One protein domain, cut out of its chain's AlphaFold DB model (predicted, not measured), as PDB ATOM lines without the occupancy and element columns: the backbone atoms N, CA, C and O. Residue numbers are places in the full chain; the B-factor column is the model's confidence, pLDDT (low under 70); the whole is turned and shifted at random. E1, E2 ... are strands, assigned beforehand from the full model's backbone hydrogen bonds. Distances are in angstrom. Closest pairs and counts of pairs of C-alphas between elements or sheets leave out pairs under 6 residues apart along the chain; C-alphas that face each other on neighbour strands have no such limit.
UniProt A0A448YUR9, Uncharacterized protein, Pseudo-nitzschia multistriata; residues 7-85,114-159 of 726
ATOM      1  N   PHE A   7     -25.313 -13.228 -18.925       90.56
ATOM      2  CA  PHE A   7     -26.488 -12.705 -19.604       90.56
ATOM      3  C   PHE A   7     -26.672 -11.237 -19.238       90.56
ATOM      4  O   PHE A   7     -26.564 -10.869 -18.068       90.56
ATOM      5  N   VAL A   8     -27.007 -10.420 -20.228       91.88
ATOM      6  CA  VAL A   8     -27.374  -9.017 -20.054       91.88
ATOM      7  C   VAL A   8     -28.800  -8.851 -20.551       91.88
ATOM      8  O   VAL A   8     -29.072  -9.039 -21.737       91.88
ATOM      9  N   ILE A   9     -29.715  -8.495 -19.647       92.06
ATOM     10  CA  ILE A   9     -31.065  -8.075 -20.028       92.06
ATOM     11  C   ILE A   9     -31.051  -6.554 -20.132       92.06
ATOM     12  O   ILE A   9     -30.977  -5.843 -19.125       92.06
ATOM     13  N   GLY A  10     -31.100  -6.064 -21.365       90.44
ATOM     14  CA  GLY A  10     -31.190  -4.643 -21.665       90.44
ATOM     15  C   GLY A  10     -32.584  -4.264 -22.142       90.44
ATOM     16  O   GLY A  10     -33.349  -5.093 -22.643       90.44
ATOM     17  N   HIS A  11     -32.919  -2.985 -22.003       91.75
ATOM     18  CA  HIS A  11     -34.132  -2.436 -22.588       91.75
ATOM     19  C   HIS A  11     -33.958  -0.979 -23.021       91.75
ATOM     20  O   HIS A  11     -33.075  -0.275 -22.532       91.75
ATOM     21  N   THR A  12     -34.845  -0.532 -23.906       90.19
ATOM     22  CA  THR A  12     -35.162   0.881 -24.128       90.19
ATOM     23  C   THR A  12     -36.649   1.090 -23.858       90.19
ATOM     24  O   THR A  12     -37.474   0.225 -24.171       90.19
ATOM     25  N   LEU A  13     -37.003   2.211 -23.228       89.12
ATOM     26  CA  LEU A  13     -38.389   2.553 -22.908       89.12
ATOM     27  C   LEU A  13     -38.697   3.973 -23.386       89.12
ATOM     28  O   LEU A  13     -38.261   4.950 -22.785       89.12
ATOM     29  N   GLU A  14     -39.472   4.085 -24.458       91.06
ATOM     30  CA  GLU A  14     -39.884   5.358 -25.050       91.06
ATOM     31  C   GLU A  14     -41.325   5.684 -24.634       91.06
ATOM     32  O   GLU A  14     -42.205   4.819 -24.623       91.06
ATOM     33  N   THR A  15     -41.601   6.946 -24.292       91.62
ATOM     34  CA  THR A  15     -42.980   7.400 -24.051       91.62
ATOM     35  C   THR A  15     -43.621   7.793 -25.375       91.62
ATOM     36  O   THR A  15     -43.139   8.693 -26.053       91.62
ATOM     37  N   ILE A  16     -44.734   7.148 -25.719       90.81
ATOM     38  CA  ILE A  16     -45.488   7.431 -26.943       90.81
ATOM     39  C   ILE A  16     -46.232   8.772 -26.767       90.81
ATOM     40  O   ILE A  16     -46.942   8.931 -25.754       90.81
ATOM     41  N   PRO A  17     -46.104   9.731 -27.710       92.44
ATOM     42  CA  PRO A  17     -46.867  10.981 -27.707       92.44
ATOM     43  C   PRO A  17     -48.378  10.712 -27.609       92.44
ATOM     44  O   PRO A  17     -48.839   9.752 -28.223       92.44
ATOM     45  N   PRO A  18     -49.162  11.480 -26.825       92.56
ATOM     46  CA  PRO A  18     -50.601  11.252 -26.640       92.56
ATOM     47  C   PRO A  18     -51.404  11.019 -27.930       92.56
ATOM     48  O   PRO A  18     -52.307  10.186 -27.933       92.56
ATOM     49  N   GLU A  19     -51.043  11.716 -29.002       92.44
ATOM     50  CA  GLU A  19     -51.596  11.640 -30.354       92.44
ATOM     51  C   GLU A  19     -51.369  10.285 -31.056       92.44
ATOM     52  O   GLU A  19     -52.230   9.845 -31.816       92.44
ATOM     53  N   ASP A  20     -50.278   9.579 -30.740       89.88
ATOM     54  CA  ASP A  20     -49.890   8.293 -31.345       89.88
ATOM     55  C   ASP A  20     -50.306   7.069 -30.500       89.88
ATOM     56  O   ASP A  20     -50.027   5.909 -30.849       89.88
ATOM     57  N   ARG A  21     -50.960   7.294 -29.349       90.81
ATOM     58  CA  ARG A  21     -51.344   6.225 -28.414       90.81
ATOM     59  C   ARG A  21     -52.516   5.417 -28.947       90.81
ATOM     60  O   ARG A  21     -53.676   5.804 -28.831       90.81
ATOM     61  N   ALA A  22     -52.220   4.213 -29.421       86.31
ATOM     62  CA  ALA A  22     -53.247   3.224 -29.705       86.31
ATOM     63  C   ALA A  22     -53.940   2.763 -28.406       86.31
ATOM     64  O   ALA A  22     -53.294   2.286 -27.466       86.31
ATOM     65  N   THR A  23     -55.267   2.868 -28.370       83.25
ATOM     66  CA  THR A  23     -56.102   2.349 -27.281       83.25
ATOM     67  C   THR A  23     -56.213   0.834 -27.384       83.25
ATOM     68  O   THR A  23     -56.580   0.301 -28.433       83.25
ATOM     69  N   ARG A  24     -55.927   0.116 -26.295       79.06
ATOM     70  CA  ARG A  24     -56.136  -1.332 -26.219       79.06
ATOM     71  C   ARG A  24     -57.376  -1.606 -25.385       79.06
ATOM     72  O   ARG A  24     -57.397  -1.211 -24.230       79.06
ATOM     73  N   THR A  25     -58.335  -2.356 -25.923       78.62
ATOM     74  CA  THR A  25     -59.467  -2.882 -25.146       78.62
ATOM     75  C   THR A  25     -59.222  -4.349 -24.797       78.62
ATOM     76  O   THR A  25     -59.095  -5.184 -25.693       78.62
ATOM     77  N   VAL A  26     -59.149  -4.685 -23.507       78.69
ATOM     78  CA  VAL A  26     -58.996  -6.064 -23.008       78.69
ATOM     79  C   VAL A  26     -60.153  -6.406 -22.091       78.69
ATOM     80  O   VAL A  26     -60.380  -5.703 -21.112       78.69
ATOM     81  N   GLN A  27     -60.833  -7.523 -22.336       80.94
ATOM     82  CA  GLN A  27     -61.751  -8.060 -21.338       80.94
ATOM     83  C   GLN A  27     -60.948  -8.711 -20.201       80.94
ATOM     84  O   GLN A  27     -60.188  -9.661 -20.414       80.94
ATOM     85  N   ARG A  28     -61.077  -8.160 -18.994       78.94
ATOM     86  CA  ARG A  28     -60.511  -8.712 -17.761       78.94
ATOM     87  C   ARG A  28     -61.319  -9.950 -17.315       78.94
ATOM     88  O   ARG A  28     -62.446 -10.136 -17.771       78.94
ATOM     89  N   PRO A  29     -60.773 -10.815 -16.434       79.81
ATOM     90  CA  PRO A  29     -61.470 -12.027 -15.978       79.81
ATOM     91  C   PRO A  29     -62.793 -11.765 -15.238       79.81
ATOM     92  O   PRO A  29     -63.655 -12.633 -15.218       79.81
ATOM     93  N   ASP A  30     -62.958 -10.569 -14.668       88.50
ATOM     94  CA  ASP A  30     -64.198 -10.073 -14.048       88.50
ATOM     95  C   ASP A  30     -65.269  -9.626 -15.075       88.50
ATOM     96  O   ASP A  30     -66.354  -9.187 -14.697       88.50
ATOM     97  N   GLY A  31     -64.973  -9.722 -16.376       88.94
ATOM     98  CA  GLY A  31     -65.838  -9.301 -17.477       88.94
ATOM     99  C   GLY A  31     -65.723  -7.820 -17.848       88.94
ATOM    100  O   GLY A  31     -66.260  -7.430 -18.888       88.94
ATOM    101  N   SER A  32     -65.009  -7.010 -17.057       89.38
ATOM    102  CA  SER A  32     -64.793  -5.579 -17.300       89.38
ATOM    103  C   SER A  32     -63.893  -5.328 -18.519       89.38
ATOM    104  O   SER A  32     -63.044  -6.152 -18.863       89.38
ATOM    105  N   LEU A  33     -64.080  -4.195 -19.205       87.69
ATOM    106  CA  LEU A  33     -63.225  -3.781 -20.322       87.69
ATOM    107  C   LEU A  33     -62.157  -2.798 -19.831       87.69
ATOM    108  O   LEU A  33     -62.469  -1.692 -19.398       87.69
ATOM    109  N   ASP A  34     -60.896  -3.197 -19.940       81.81
ATOM    110  CA  ASP A  34     -59.733  -2.340 -19.739       81.81
ATOM    111  C   ASP A  34     -59.386  -1.648 -21.059       81.81
ATOM    112  O   ASP A  34     -58.896  -2.307 -21.975       81.81
ATOM    113  N   SER A  35     -59.689  -0.354 -21.170       86.69
ATOM    114  CA  SER A  35     -59.458   0.482 -22.357       86.69
ATOM    115  C   SER A  35     -58.222   1.389 -22.226       86.69
ATOM    116  O   SER A  35     -58.180   2.480 -22.798       86.69
ATOM    117  N   SER A  36     -57.218   0.973 -21.448       84.44
ATOM    118  CA  SER A  36     -56.036   1.797 -21.179       84.44
ATOM    119  C   SER A  36     -55.236   2.123 -22.464       84.44
ATOM    120  O   SER A  36     -54.955   1.224 -23.268       84.44
ATOM    121  N   PRO A  37     -54.826   3.390 -22.683       85.94
ATOM    122  CA  PRO A  37     -54.003   3.774 -23.827       85.94
ATOM    123  C   PRO A  37     -52.587   3.210 -23.683       85.94
ATOM    124  O   PRO A  37     -51.983   3.286 -22.612       85.94
ATOM    125  N   MET A  38     -52.020   2.679 -24.769       88.56
ATOM    126  CA  MET A  38     -50.623   2.244 -24.765       88.56
ATOM    127  C   MET A  38     -49.706   3.467 -24.845       88.56
ATOM    128  O   MET A  38     -49.464   3.998 -25.924       88.56
ATOM    129  N   GLY A  39     -49.256   3.943 -23.683       90.31
ATOM    130  CA  GLY A  39     -48.408   5.128 -23.550       90.31
ATOM    131  C   GLY A  39     -46.905   4.870 -23.649       90.31
ATOM    132  O   GLY A  39     -46.148   5.835 -23.627       90.31
ATOM    133  N   LEU A  40     -46.472   3.611 -23.739       91.00
ATOM    134  CA  LEU A  40     -45.062   3.217 -23.724       91.00
ATOM    135  C   LEU A  40     -44.739   2.277 -24.893       91.00
ATOM    136  O   LEU A  40     -45.493   1.336 -25.160       91.00
ATOM    137  N   ASP A  41     -43.607   2.511 -25.551       91.38
ATOM    138  CA  ASP A  41     -42.978   1.604 -26.513       91.38
ATOM    139  C   ASP A  41     -41.714   1.027 -25.866       91.38
ATOM    140  O   ASP A  41     -40.825   1.766 -25.445       91.38
ATOM    141  N   TRP A  42     -41.669  -0.291 -25.705       91.88
ATOM    142  CA  TRP A  42     -40.635  -0.983 -24.944       91.88
ATOM    143  C   TRP A  42     -39.906  -1.972 -25.836       91.88
ATOM    144  O   TRP A  42     -40.510  -2.934 -26.311       91.88
ATOM    145  N   THR A  43     -38.607  -1.769 -26.035       91.88
ATOM    146  CA  THR A  43     -37.749  -2.794 -26.636       91.88
ATOM    147  C   THR A  43     -36.994  -3.492 -25.523       91.88
ATOM    148  O   THR A  43     -36.287  -2.832 -24.771       91.88
ATOM    149  N   VAL A  44     -37.119  -4.813 -25.412       92.50
ATOM    150  CA  VAL A  44     -36.336  -5.627 -24.472       92.50
ATOM    151  C   VAL A  44     -35.490  -6.632 -25.240       92.50
ATOM    152  O   VAL A  44     -35.958  -7.217 -26.222       92.50
ATOM    153  N   TYR A  45     -34.250  -6.836 -24.803       93.38
ATOM    154  CA  TYR A  45     -33.307  -7.763 -25.416       93.38
ATOM    155  C   TYR A  45     -32.511  -8.550 -24.369       93.38
ATOM    156  O   TYR A  45     -32.305  -8.092 -23.246       93.38
ATOM    157  N   LEU A  46     -32.089  -9.755 -24.754       94.00
ATOM    158  CA  LEU A  46     -31.203 -10.627 -23.983       94.00
ATOM    159  C   LEU A  46     -29.938 -10.846 -24.809       94.00
ATOM    160  O   LEU A  46     -29.976 -11.547 -25.826       94.00
ATOM    161  N   ASP A  47     -28.836 -10.271 -24.349       93.94
ATOM    162  CA  ASP A  47     -27.510 -10.450 -24.929       93.94
ATOM    163  C   ASP A  47     -26.702 -11.443 -24.070       93.94
ATOM    164  O   ASP A  47     -26.821 -11.474 -22.844       93.94
ATOM    165  N   VAL A  48     -25.889 -12.282 -24.712       92.00
ATOM    166  CA  VAL A  48     -24.940 -13.207 -24.073       92.00
ATOM    167  C   VAL A  48     -23.527 -12.721 -24.362       92.00
ATOM    168  O   VAL A  48     -23.214 -12.379 -25.502       92.00
ATOM    169  N   LEU A  49     -22.683 -12.681 -23.332       90.50
ATOM    170  CA  LEU A  49     -21.311 -12.186 -23.434       90.50
ATOM    171  C   LEU A  49     -20.292 -13.328 -23.552       90.50
ATOM    172  O   LEU A  49     -20.372 -14.338 -22.851       90.50
ATOM    173  N   GLY A  50     -19.269 -13.112 -24.375       87.19
ATOM    174  CA  GLY A  50     -18.065 -13.933 -24.456       87.19
ATOM    175  C   GLY A  50     -18.133 -15.030 -25.515       87.19
ATOM    176  O   GLY A  50     -17.440 -14.931 -26.523       87.19
ATOM    177  N   GLN A  51     -18.899 -16.094 -25.266       84.31
ATOM    178  CA  GLN A  51     -18.935 -17.289 -26.125       84.31
ATOM    179  C   GLN A  51     -20.181 -17.330 -27.011       84.31
ATOM    180  O   GLN A  51     -21.222 -16.786 -26.645       84.31
ATOM    181  N   ASN A  52     -20.091 -18.043 -28.139       87.50
ATOM    182  CA  ASN A  52     -21.229 -18.303 -29.014       87.50
ATOM    183  C   ASN A  52     -22.332 -19.066 -28.244       87.50
ATOM    184  O   ASN A  52     -22.140 -20.228 -27.874       87.50
ATOM    185  N   PRO A  53     -23.512 -18.465 -28.016       87.88
ATOM    186  CA  PRO A  53     -24.576 -19.086 -27.235       87.88
ATOM    187  C   PRO A  53     -25.181 -20.330 -27.898       87.88
ATOM    188  O   PRO A  53     -25.854 -21.095 -27.209       87.88
ATOM    189  N   ARG A  54     -24.939 -20.578 -29.195       85.38
ATOM    190  CA  ARG A  54     -25.383 -21.811 -29.875       85.38
ATOM    191  C   ARG A  54     -24.748 -23.076 -29.285       85.38
ATOM    192  O   ARG A  54     -25.373 -24.128 -29.313       85.38
ATOM    193  N   ASP A  55     -23.562 -22.961 -28.689       85.50
ATOM    194  CA  ASP A  55     -22.817 -24.091 -28.115       85.50
ATOM    195  C   ASP A  55     -23.362 -24.539 -26.745       85.50
ATOM    196  O   ASP A  55     -22.889 -25.518 -26.162       85.50
ATOM    197  N   VAL A  56     -24.311 -23.783 -26.179       85.81
ATOM    198  CA  VAL A  56     -24.671 -23.853 -24.754       85.81
ATOM    199  C   VAL A  56     -26.156 -23.622 -24.457       85.81
ATOM    200  O   VAL A  56     -26.655 -24.179 -23.476       85.81
ATOM    201  N   LEU A  57     -26.887 -22.863 -25.279       88.50
ATOM    202  CA  LEU A  57     -28.325 -22.618 -25.136       88.50
ATOM    203  C   LEU A  57     -29.130 -23.484 -26.104       88.50
ATOM    204  O   LEU A  57     -28.912 -23.458 -27.310       88.50
ATOM    205  N   ALA A  58     -30.116 -24.204 -25.572       86.69
ATOM    206  CA  ALA A  58     -31.123 -24.891 -26.373       86.69
ATOM    207  C   ALA A  58     -32.217 -23.924 -26.847       86.69
ATOM    208  O   ALA A  58     -32.759 -24.084 -27.939       86.69
ATOM    209  N   ARG A  59     -32.597 -22.961 -25.994       90.44
ATOM    210  CA  ARG A  59     -33.747 -22.080 -26.226       90.44
ATOM    211  C   ARG A  59     -33.765 -20.877 -25.290       90.44
ATOM    212  O   ARG A  59     -33.523 -21.028 -24.095       90.44
ATOM    213  N   VAL A  60     -34.224 -19.736 -25.803       90.75
ATOM    214  CA  VAL A  60     -34.702 -18.612 -24.987       90.75
ATOM    215  C   VAL A  60     -36.184 -18.368 -25.260       90.75
ATOM    216  O   VAL A  60     -36.627 -18.303 -26.410       90.75
ATOM    217  N   LYS A  61     -36.959 -18.229 -24.185       92.50
ATOM    218  CA  LYS A  61     -38.371 -17.849 -24.200       92.50
ATOM    219  C   LYS A  61     -38.578 -16.543 -23.450       92.50
ATOM    220  O   LYS A  61     -37.967 -16.345 -22.409       92.50
ATOM    221  N   ALA A  62     -39.482 -15.705 -23.939       92.38
ATOM    222  CA  ALA A  62     -39.944 -14.511 -23.239       92.38
ATOM    223  C   ALA A  62     -41.474 -14.540 -23.124       92.38
ATOM    224  O   ALA A  62     -42.178 -14.642 -24.138       92.38
ATOM    225  N   ASP A  63     -41.983 -14.463 -21.893       91.25
ATOM    226  CA  ASP A  63     -43.399 -14.241 -21.604       91.25
ATOM    227  C   ASP A  63     -43.602 -12.808 -21.106       91.25
ATOM    228  O   ASP A  63     -43.092 -12.405 -20.067       91.25
ATOM    229  N   PHE A  64     -44.354 -12.033 -21.878       85.88
ATOM    230  CA  PHE A  64     -44.642 -10.627 -21.609       85.88
ATOM    231  C   PHE A  64     -45.810 -10.440 -20.619       85.88
ATOM    232  O   PHE A  64     -46.189  -9.319 -20.288       85.88
ATOM    233  N   GLY A  65     -46.441 -11.512 -20.134       83.44
ATOM    234  CA  GLY A  65     -47.546 -11.404 -19.188       83.44
ATOM    235  C   GLY A  65     -48.767 -10.675 -19.772       83.44
ATOM    236  O   GLY A  65     -49.123 -10.819 -20.946       83.44
ATOM    237  N   ARG A  66     -49.496  -9.920 -18.937       74.44
ATOM    238  CA  ARG A  66     -50.825  -9.377 -19.309       74.44
ATOM    239  C   ARG A  66     -50.794  -7.956 -19.894       74.44
ATOM    240  O   ARG A  66     -51.715  -7.605 -20.638       74.44
ATOM    241  N   SER A  67     -49.749  -7.173 -19.626       72.69
ATOM    242  CA  SER A  67     -49.683  -5.721 -19.892       72.69
ATOM    243  C   SER A  67     -49.551  -5.314 -21.372       72.69
ATOM    244  O   SER A  67     -49.741  -4.143 -21.699       72.69
ATOM    245  N   PHE A  68     -49.278  -6.257 -22.280       75.19
ATOM    246  CA  PHE A  68     -48.928  -5.984 -23.684       75.19
ATOM    247  C   PHE A  68     -49.984  -6.451 -24.670       75.19
ATOM    248  O   PHE A  68     -50.617  -7.487 -24.452       75.19
ATOM    249  N   LEU A  69     -50.126  -5.717 -25.783       65.81
ATOM    250  CA  LEU A  69     -51.160  -5.932 -26.803       65.81
ATOM    251  C   LEU A  69     -51.298  -7.405 -27.213       65.81
ATOM    252  O   LEU A  69     -52.400  -7.958 -27.198       65.81
ATOM    253  N   ARG A  70     -50.166  -8.039 -27.538       64.75
ATOM    254  CA  ARG A  70     -50.074  -9.429 -27.982       64.75
ATOM    255  C   ARG A  70     -49.514 -10.291 -26.853       64.75
ATOM    256  O   ARG A  70     -48.323 -10.234 -26.573       64.75
ATOM    257  N   ARG A  71     -50.346 -11.171 -26.282       63.34
ATOM    258  CA  ARG A  71     -49.873 -12.329 -25.500       63.34
ATOM    259  C   ARG A  71     -49.231 -13.346 -26.444       63.34
ATOM    260  O   ARG A  71     -49.834 -14.359 -26.789       63.34
ATOM    261  N   ARG A  72     -48.035 -13.034 -26.933       62.84
ATOM    262  CA  ARG A  72     -47.197 -13.963 -27.683       62.84
ATOM    263  C   ARG A  72     -46.069 -14.389 -26.758       62.84
ATOM    264  O   ARG A  72     -45.277 -13.559 -26.331       62.84
ATOM    265  N   ARG A  73     -46.016 -15.687 -26.459       65.81
ATOM    266  CA  ARG A  73     -44.799 -16.316 -25.953       65.81
ATOM    267  C   ARG A  73     -43.825 -16.327 -27.120       65.81
ATOM    268  O   ARG A  73     -44.085 -17.005 -28.113       65.81
ATOM    269  N   TYR A  74     -42.771 -15.531 -27.038       74.62
ATOM    270  CA  TYR A  74     -41.742 -15.518 -28.069       74.62
ATOM    271  C   TYR A  74     -40.709 -16.594 -27.727       74.62
ATOM    272  O   TYR A  74     -40.268 -16.684 -26.586       74.62
ATOM    273  N   GLU A  75     -40.366 -17.426 -28.705       72.75
ATOM    274  CA  GLU A  75     -39.367 -18.497 -28.621       72.75
ATOM    275  C   GLU A  75     -38.360 -18.202 -29.737       72.75
ATOM    276  O   GLU A  75     -38.737 -18.210 -30.911       72.75
ATOM    277  N   TRP A  76     -37.125 -17.824 -29.384       70.19
ATOM    278  CA  TRP A  76     -36.093 -17.450 -30.360       70.19
ATOM    279  C   TRP A  76     -34.874 -18.377 -30.229       70.19
ATOM    280  O   TRP A  76     -34.315 -18.563 -29.150       70.19
ATOM    281  N   ASN A  77     -34.497 -18.975 -31.368       61.41
ATOM    282  CA  ASN A  77     -33.514 -20.056 -31.481       61.41
ATOM    283  C   ASN A  77     -32.294 -19.701 -32.362       61.41
ATOM    284  O   ASN A  77     -31.493 -20.577 -32.664       61.41
ATOM    285  N   ARG A  78     -32.148 -18.454 -32.843       76.12
ATOM    286  CA  ARG A  78     -31.056 -18.070 -33.767       76.12
ATOM    287  C   ARG A  78     -30.307 -16.823 -33.279       76.12
ATOM    288  O   ARG A  78     -30.615 -15.734 -33.760       76.12
ATOM    289  N   PRO A  79     -29.328 -16.976 -32.367       84.31
ATOM    290  CA  PRO A  79     -28.499 -15.874 -31.896       84.31
ATOM    291  C   PRO A  79     -27.776 -15.155 -33.037       84.31
ATOM    292  O   PRO A  79     -27.300 -15.803 -33.981       84.31
ATOM    293  N   ARG A  80     -27.677 -13.827 -32.920       88.44
ATOM    294  CA  ARG A  80     -26.986 -12.933 -33.862       88.44
ATOM    295  C   ARG A  80     -25.826 -12.235 -33.160       88.44
ATOM    296  O   ARG A  80     -25.994 -11.743 -32.047       88.44
ATOM    297  N   ARG A  81     -24.664 -12.166 -33.809       88.81
ATOM    298  CA  ARG A  81     -23.517 -11.398 -33.310       88.81
ATOM    299  C   ARG A  81     -23.849  -9.906 -33.393       88.81
ATOM    300  O   ARG A  81     -24.247  -9.425 -34.449       88.81
ATOM    301  N   VAL A  82     -23.702  -9.184 -32.287       88.31
ATOM    302  CA  VAL A  82     -23.872  -7.730 -32.229       88.31
ATOM    303  C   VAL A  82     -22.496  -7.098 -32.178       88.31
ATOM    304  O   VAL A  82     -21.771  -7.217 -31.192       88.31
ATOM    305  N   PHE A  83     -22.141  -6.391 -33.244       83.44
ATOM    306  CA  PHE A  83     -20.979  -5.518 -33.220       83.44
ATOM    307  C   PHE A  83     -21.351  -4.249 -32.440       83.44
ATOM    308  O   PHE A  83     -22.327  -3.585 -32.809       83.44
ATOM    309  N   PRO A  84     -20.626  -3.890 -31.365       74.56
ATOM    310  CA  PRO A  84     -20.856  -2.618 -30.698       74.56
ATOM    311  C   PRO A  84     -20.596  -1.504 -31.714       74.56
ATOM    312  O   PRO A  84     -19.484  -1.387 -32.230       74.56
ATOM    313  N   LYS A  85     -21.620  -0.696 -32.024       72.62
ATOM    314  CA  LYS A  85     -21.466   0.465 -32.911       72.62
ATOM    315  C   LYS A  85     -20.391   1.376 -32.319       72.62
ATOM    316  O   LYS A  85     -20.619   2.022 -31.296       72.62
ATOM    317  N   GLU A 114     -17.192 -11.018 -27.281       87.56
ATOM    318  CA  GLU A 114     -18.248 -11.071 -28.286       87.56
ATOM    319  C   GLU A 114     -19.622 -10.925 -27.629       87.56
ATOM    320  O   GLU A 114     -19.912 -11.577 -26.626       87.56
ATOM    321  N   VAL A 115     -20.476 -10.075 -28.198       89.94
ATOM    322  CA  VAL A 115     -21.849  -9.881 -27.728       89.94
ATOM    323  C   VAL A 115     -22.787 -10.584 -28.699       89.94
ATOM    324  O   VAL A 115     -22.766 -10.318 -29.901       89.94
ATOM    325  N   TRP A 116     -23.612 -11.487 -28.184       92.00
ATOM    326  CA  TRP A 116     -24.522 -12.310 -28.974       92.00
ATOM    327  C   TRP A 116     -25.968 -12.095 -28.536       92.00
ATOM    328  O   TRP A 116     -26.386 -12.557 -27.474       92.00
ATOM    329  N   ARG A 117     -26.765 -11.438 -29.379       92.31
ATOM    330  CA  ARG A 117     -28.182 -11.200 -29.108       92.31
ATOM    331  C   ARG A 117     -28.999 -12.457 -29.333       92.31
ATOM    332  O   ARG A 117     -29.092 -12.956 -30.456       92.31
ATOM    333  N   CYS A 118     -29.578 -12.953 -28.247       91.25
ATOM    334  CA  CYS A 118     -30.400 -14.160 -28.192       91.25
ATOM    335  C   CYS A 118     -31.894 -13.848 -28.090       91.25
ATOM    336  O   CYS A 118     -32.715 -14.674 -28.486       91.25
ATOM    337  N   PHE A 119     -32.248 -12.675 -27.556       93.00
ATOM    338  CA  PHE A 119     -33.618 -12.176 -27.558       93.00
ATOM    339  C   PHE A 119     -33.694 -10.698 -27.955       93.00
ATOM    340  O   PHE A 119     -32.825  -9.926 -27.572       93.00
ATOM    341  N   GLU A 120     -34.739 -10.299 -28.684       92.31
ATOM    342  CA  GLU A 120     -35.098  -8.907 -28.972       92.31
ATOM    343  C   GLU A 120     -36.588  -8.842 -29.311       92.31
ATOM    344  O   GLU A 120     -37.085  -9.611 -30.139       92.31
ATOM    345  N   SER A 121     -37.326  -7.933 -28.680       91.19
ATOM    346  CA  SER A 121     -38.710  -7.655 -29.053       91.19
ATOM    347  C   SER A 121     -39.104  -6.235 -28.684       91.19
ATOM    348  O   SER A 121     -38.897  -5.814 -27.548       91.19
ATOM    349  N   ARG A 122     -39.727  -5.534 -29.636       91.56
ATOM    350  CA  ARG A 122     -40.363  -4.227 -29.443       91.56
ATOM    351  C   ARG A 122     -41.865  -4.415 -29.237       91.56
ATOM    352  O   ARG A 122     -42.533  -5.042 -30.060       91.56
ATOM    353  N   GLN A 123     -42.388  -3.912 -28.124       90.00
ATOM    354  CA  GLN A 123     -43.759  -4.117 -27.665       90.00
ATOM    355  C   GLN A 123     -44.337  -2.830 -27.073       90.00
ATOM    356  O   GLN A 123     -43.733  -2.203 -26.207       90.00
ATOM    357  N   ARG A 124     -45.573  -2.491 -27.448       90.06
ATOM    358  CA  ARG A 124     -46.312  -1.387 -26.819       90.06
ATOM    359  C   ARG A 124     -47.071  -1.867 -25.577       90.06
ATOM    360  O   ARG A 124     -47.703  -2.930 -25.604       90.06
ATOM    361  N   CYS A 125     -47.025  -1.083 -24.502       89.25
ATOM    362  CA  CYS A 125     -47.676  -1.379 -23.222       89.25
ATOM    363  C   CYS A 125     -48.390  -0.155 -22.623       89.25
ATOM    364  O   CYS A 125     -48.109   0.995 -22.962       89.25
ATOM    365  N   ALA A 126     -49.369  -0.422 -21.753       86.12
ATOM    366  CA  ALA A 126     -50.221   0.593 -21.117       86.12
ATOM    367  C   ALA A 126     -49.820   0.934 -19.664       86.12
ATOM    368  O   ALA A 126     -50.477   1.735 -19.008       86.12
ATOM    369  N   GLY A 127     -48.752   0.324 -19.152       84.94
ATOM    370  CA  GLY A 127     -48.240   0.503 -17.794       84.94
ATOM    371  C   GLY A 127     -46.870  -0.157 -17.660       84.94
ATOM    372  O   GLY A 127     -46.329  -0.614 -18.666       84.94
ATOM    373  N   THR A 128     -46.322  -0.221 -16.443       83.94
ATOM    374  CA  THR A 128     -44.978  -0.761 -16.184       83.94
ATOM    375  C   THR A 128     -44.800  -2.145 -16.827       83.94
ATOM    376  O   THR A 128     -45.529  -3.078 -16.467       83.94
ATOM    377  N   PRO A 129     -43.878  -2.291 -17.796       87.12
ATOM    378  CA  PRO A 129     -43.684  -3.555 -18.485       87.12
ATOM    379  C   PRO A 129     -43.018  -4.593 -17.575       87.12
ATOM    380  O   PRO A 129     -42.200  -4.268 -16.720       87.12
ATOM    381  N   THR A 130     -43.370  -5.861 -17.768       89.56
ATOM    382  CA  THR A 130     -42.818  -7.009 -17.033       89.56
ATOM    383  C   THR A 130     -42.588  -8.144 -18.021       89.56
ATOM    384  O   THR A 130     -43.494  -8.433 -18.805       89.56
ATOM    385  N   VAL A 131     -41.431  -8.801 -17.990       91.81
ATOM    386  CA  VAL A 131     -41.174  -9.986 -18.824       91.81
ATOM    387  C   VAL A 131     -40.493 -11.069 -18.001       91.81
ATOM    388  O   VAL A 131     -39.547 -10.783 -17.276       91.81
ATOM    389  N   THR A 132     -40.954 -12.306 -18.138       93.56
ATOM    390  CA  THR A 132     -40.269 -13.483 -17.603       93.56
ATOM    391  C   THR A 132     -39.470 -14.114 -18.737       93.56
ATOM    392  O   THR A 132     -40.042 -14.580 -19.729       93.56
ATOM    393  N   PHE A 133     -38.147 -14.115 -18.614       93.69
ATOM    394  CA  PHE A 133     -37.265 -14.871 -19.495       93.69
ATOM    395  C   PHE A 133     -37.125 -16.296 -18.980       93.69
ATOM    396  O   PHE A 133     -36.880 -16.492 -17.802       93.69
ATOM    397  N   SER A 134     -37.244 -17.279 -19.864       94.12
ATOM    398  CA  SER A 134     -37.062 -18.698 -19.561       94.12
ATOM    399  C   SER A 134     -35.974 -19.244 -20.482       94.12
ATOM    400  O   SER A 134     -36.157 -19.356 -21.701       94.12
ATOM    401  N   ILE A 135     -34.793 -19.469 -19.909       93.00
ATOM    402  CA  ILE A 135     -33.542 -19.778 -20.605       93.00
ATOM    403  C   ILE A 135     -33.222 -21.254 -20.372       93.00
ATOM    404  O   ILE A 135     -32.900 -21.659 -19.259       93.00
ATOM    405  N   LEU A 136     -33.286 -22.063 -21.427       91.44
ATOM    406  CA  LEU A 136     -32.972 -23.488 -21.378       91.44
ATOM    407  C   LEU A 136     -31.587 -23.726 -21.989       91.44
ATOM    408  O   LEU A 136     -31.387 -23.523 -23.187       91.44
ATOM    409  N   GLY A 137     -30.639 -24.196 -21.181       89.38
ATOM    410  CA  GLY A 137     -29.333 -24.665 -21.645       89.38
ATOM    411  C   GLY A 137     -29.411 -26.036 -22.329       89.38
ATOM    412  O   GLY A 137     -30.283 -26.845 -22.013       89.38
ATOM    413  N   LEU A 138     -28.455 -26.352 -23.211       82.44
ATOM    414  CA  LEU A 138     -28.333 -27.675 -23.855       82.44
ATOM    415  C   LEU A 138     -28.153 -28.821 -22.840       82.44
ATOM    416  O   LEU A 138     -28.527 -29.958 -23.108       82.44
ATOM    417  N   GLY A 139     -27.643 -28.523 -21.639       82.00
ATOM    418  CA  GLY A 139     -27.593 -29.471 -20.519       82.00
ATOM    419  C   GLY A 139     -28.961 -29.837 -19.918       82.00
ATOM    420  O   GLY A 139     -29.023 -30.719 -19.063       82.00
ATOM    421  N   GLY A 140     -30.047 -29.181 -20.342       81.62
ATOM    422  CA  GLY A 140     -31.399 -29.348 -19.800       81.62
ATOM    423  C   GLY A 140     -31.701 -28.491 -18.565       81.62
ATOM    424  O   GLY A 140     -32.796 -28.596 -18.020       81.62
ATOM    425  N   THR A 141     -30.759 -27.653 -18.122       84.25
ATOM    426  CA  THR A 141     -30.972 -26.664 -17.055       84.25
ATOM    427  C   THR A 141     -31.856 -25.534 -17.576       84.25
ATOM    428  O   THR A 141     -31.484 -24.877 -18.547       84.25
ATOM    429  N   GLU A 142     -33.003 -25.315 -16.939       89.44
ATOM    430  CA  GLU A 142     -33.920 -24.206 -17.222       89.44
ATOM    431  C   GLU A 142     -33.742 -23.141 -16.124       89.44
ATOM    432  O   GLU A 142     -33.652 -23.474 -14.940       89.44
ATOM    433  N   LEU A 143     -33.604 -21.879 -16.528       90.19
ATOM    434  CA  LEU A 143     -33.440 -20.712 -15.666       90.19
ATOM    435  C   LEU A 143     -34.531 -19.704 -16.019       90.19
ATOM    436  O   LEU A 143     -34.516 -19.140 -17.114       90.19
ATOM    437  N   ASP A 144     -35.439 -19.463 -15.079       92.12
ATOM    438  CA  ASP A 144     -36.465 -18.433 -15.205       92.12
ATOM    439  C   ASP A 144     -36.009 -17.146 -14.491       92.12
ATOM    440  O   ASP A 144     -35.531 -17.184 -13.356       92.12
ATOM    441  N   VAL A 145     -36.119 -16.005 -15.176       91.62
ATOM    442  CA  VAL A 145     -35.691 -14.677 -14.713       91.62
ATOM    443  C   VAL A 145     -36.816 -13.677 -14.952       91.62
ATOM    444  O   VAL A 145     -37.088 -13.295 -16.093       91.62
ATOM    445  N   ASP A 146     -37.447 -13.222 -13.875       90.81
ATOM    446  CA  ASP A 146     -38.388 -12.105 -13.923       90.81
ATOM    447  C   ASP A 146     -37.633 -10.780 -14.051       90.81
ATOM    448  O   ASP A 146     -36.791 -10.430 -13.221       90.81
ATOM    449  N   TYR A 147     -37.944 -10.028 -15.105       90.94
ATOM    450  CA  TYR A 147     -37.362  -8.724 -15.379       90.94
ATOM    451  C   TYR A 147     -38.407  -7.615 -15.278       90.94
ATOM    452  O   TYR A 147     -39.432  -7.592 -15.973       90.94
ATOM    453  N   HIS A 148     -38.087  -6.649 -14.424       88.94
ATOM    454  CA  HIS A 148     -38.835  -5.420 -14.217       88.94
ATOM    455  C   HIS A 148     -37.878  -4.242 -14.435       88.94
ATOM    456  O   HIS A 148     -36.860  -4.171 -13.743       88.94
ATOM    457  N   PRO A 149     -38.169  -3.305 -15.354       84.00
ATOM    458  CA  PRO A 149     -37.373  -2.097 -15.483       84.00
ATOM    459  C   PRO A 149     -37.606  -1.228 -14.244       84.00
ATOM    460  O   PRO A 149     -38.683  -0.660 -14.045       84.00
ATOM    461  N   SER A 150     -36.596  -1.159 -13.380       75.25
ATOM    462  CA  SER A 150     -36.606  -0.324 -12.184       75.25
ATOM    463  C   SER A 150     -36.595   1.151 -12.595       75.25
ATOM    464  O   SER A 150     -35.637   1.655 -13.176       75.25
ATOM    465  N   GLY A 151     -37.709   1.842 -12.333       57.91
ATOM    466  CA  GLY A 151     -37.958   3.195 -12.834       57.91
ATOM    467  C   GLY A 151     -36.976   4.236 -12.292       57.91
ATOM    468  O   GLY A 151     -37.196   4.788 -11.217       57.91
ATOM    469  N   GLY A 152     -35.925   4.525 -13.062       49.69
ATOM    470  CA  GLY A 152     -34.920   5.540 -12.730       49.69
ATOM    471  C   GLY A 152     -34.111   6.070 -13.920       49.69
ATOM    472  O   GLY A 152     -33.700   7.227 -13.890       49.69
ATOM    473  N   ALA A 153     -33.927   5.280 -14.983       46.03
ATOM    474  CA  ALA A 153     -33.252   5.706 -16.210       46.03
ATOM    475  C   ALA A 153     -33.964   5.151 -17.456       46.03
ATOM    476  O   ALA A 153     -34.458   4.027 -17.437       46.03
ATOM    477  N   LEU A 154     -34.006   5.947 -18.533       50.28
ATOM    478  CA  LEU A 154     -34.577   5.564 -19.839       50.28
ATOM    479  C   LEU A 154     -33.690   4.569 -20.612       50.28
ATOM    480  O   LEU A 154     -34.161   3.899 -21.530       50.28
ATOM    481  N   GLU A 155     -32.425   4.456 -20.206       43.59
ATOM    482  CA  GLU A 155     -31.463   3.448 -20.645       43.59
ATOM    483  C   GLU A 155     -30.813   2.832 -19.400       43.59
ATOM    484  O   GLU A 155     -30.280   3.547 -18.550       43.59
ATOM    485  N   GLY A 156     -30.855   1.505 -19.283       38.81
ATOM    486  CA  GLY A 156     -30.272   0.780 -18.157       38.81
ATOM    487  C   GLY A 156     -29.761  -0.589 -18.581       38.81
ATOM    488  O   GLY A 156     -30.548  -1.506 -18.810       38.81
ATOM    489  N   ILE A 157     -28.437  -0.731 -18.662       43.81
ATOM    490  CA  ILE A 157     -27.772  -2.031 -18.787       43.81
ATOM    491  C   ILE A 157     -27.691  -2.622 -17.380       43.81
ATOM    492  O   ILE A 157     -26.980  -2.078 -16.535       43.81
ATOM    493  N   PHE A 158     -28.424  -3.708 -17.118       43.03
ATOM    494  CA  PHE A 158     -28.373  -4.392 -15.827       43.03
ATOM    495  C   PHE A 158     -27.557  -5.688 -15.931       43.03
ATOM    496  O   PHE A 158     -27.874  -6.586 -16.711       43.03
ATOM    497  N   CYS A 159     -26.520  -5.755 -15.101       39.91
ATOM    498  CA  CYS A 159     -25.645  -6.891 -14.814       39.91
ATOM    499  C   CYS A 159     -25.730  -7.101 -13.288       39.91
ATOM    500  O   CYS A 159     -25.786  -6.112 -12.564       39.91
TER     501      CYS A 159
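Overview. This is residues 7 to 85 and 114 to 159 of the 726 residues of an uncharacterized protein of Pseudo-nitzschia multistriata (UniProt A0A448YUR9). Two antiparallel sheets lie face to face as a sandwich: a larger, twisted one of five strands, in the order E5 - E6 - E2 - E1 - E9, covered on one face by a smaller one, E4 - E3 - E7 - E8. At one end the long link of residues 16 to 39 reaches away from the sandwich, with residues 26 to 27 paired with 33 to 34. The 125 printed residues have no named helix and nine strands, E1 to E9 along the chain, with 62 residues: all strand, though under half are in named elements. The whole is compact, radius of gyration of the C-alphas 16.0 A, spanning 46 by 34 by 22 A.

Along the chain. In the larger sheet, E1 is residues 7 to 15, 26.4 A long, from C-alpha 7 at (-26.488, -12.705, -19.604); E2 is 40 to 50, 32.0 A; E5 is 80 to 82, 6.3 A; E6 is 114 to 125, 31.4 A, and bends by 52 degrees at residue 118; E9 is 155 to 158, 9.7 A, ending with C-alpha 158 at (-28.373, -4.392, -15.827). In the smaller, E3 is 57 to 63, 17.6 A; E4 is 74 to 76, 6.4 A; E7 is 131 to 137, 19.1 A; E8 is 142 to 147, 16.0 A.

Arrangement. Within hydrogen-bond range are N 42 and O 123 of the antiparallel neighbours E2 and E6, at 2.9 A, and N 10 and O 45 of the hairpin E1 and E2, at 3.0 A. N 61 and O 134 of E3 and E7 are 2.8 A apart. Between the sheets, the closest C-alphas of E4 and E6, Trp 76 and Phe 119, are 6.5 A apart.

Size, cuts and confidence. Residues 86 to 113 are not printed, a 12.8 A gap between C-alphas 85 and 114. Confidence is under 70 at residues 69 to 73, 77 and 151 to 159.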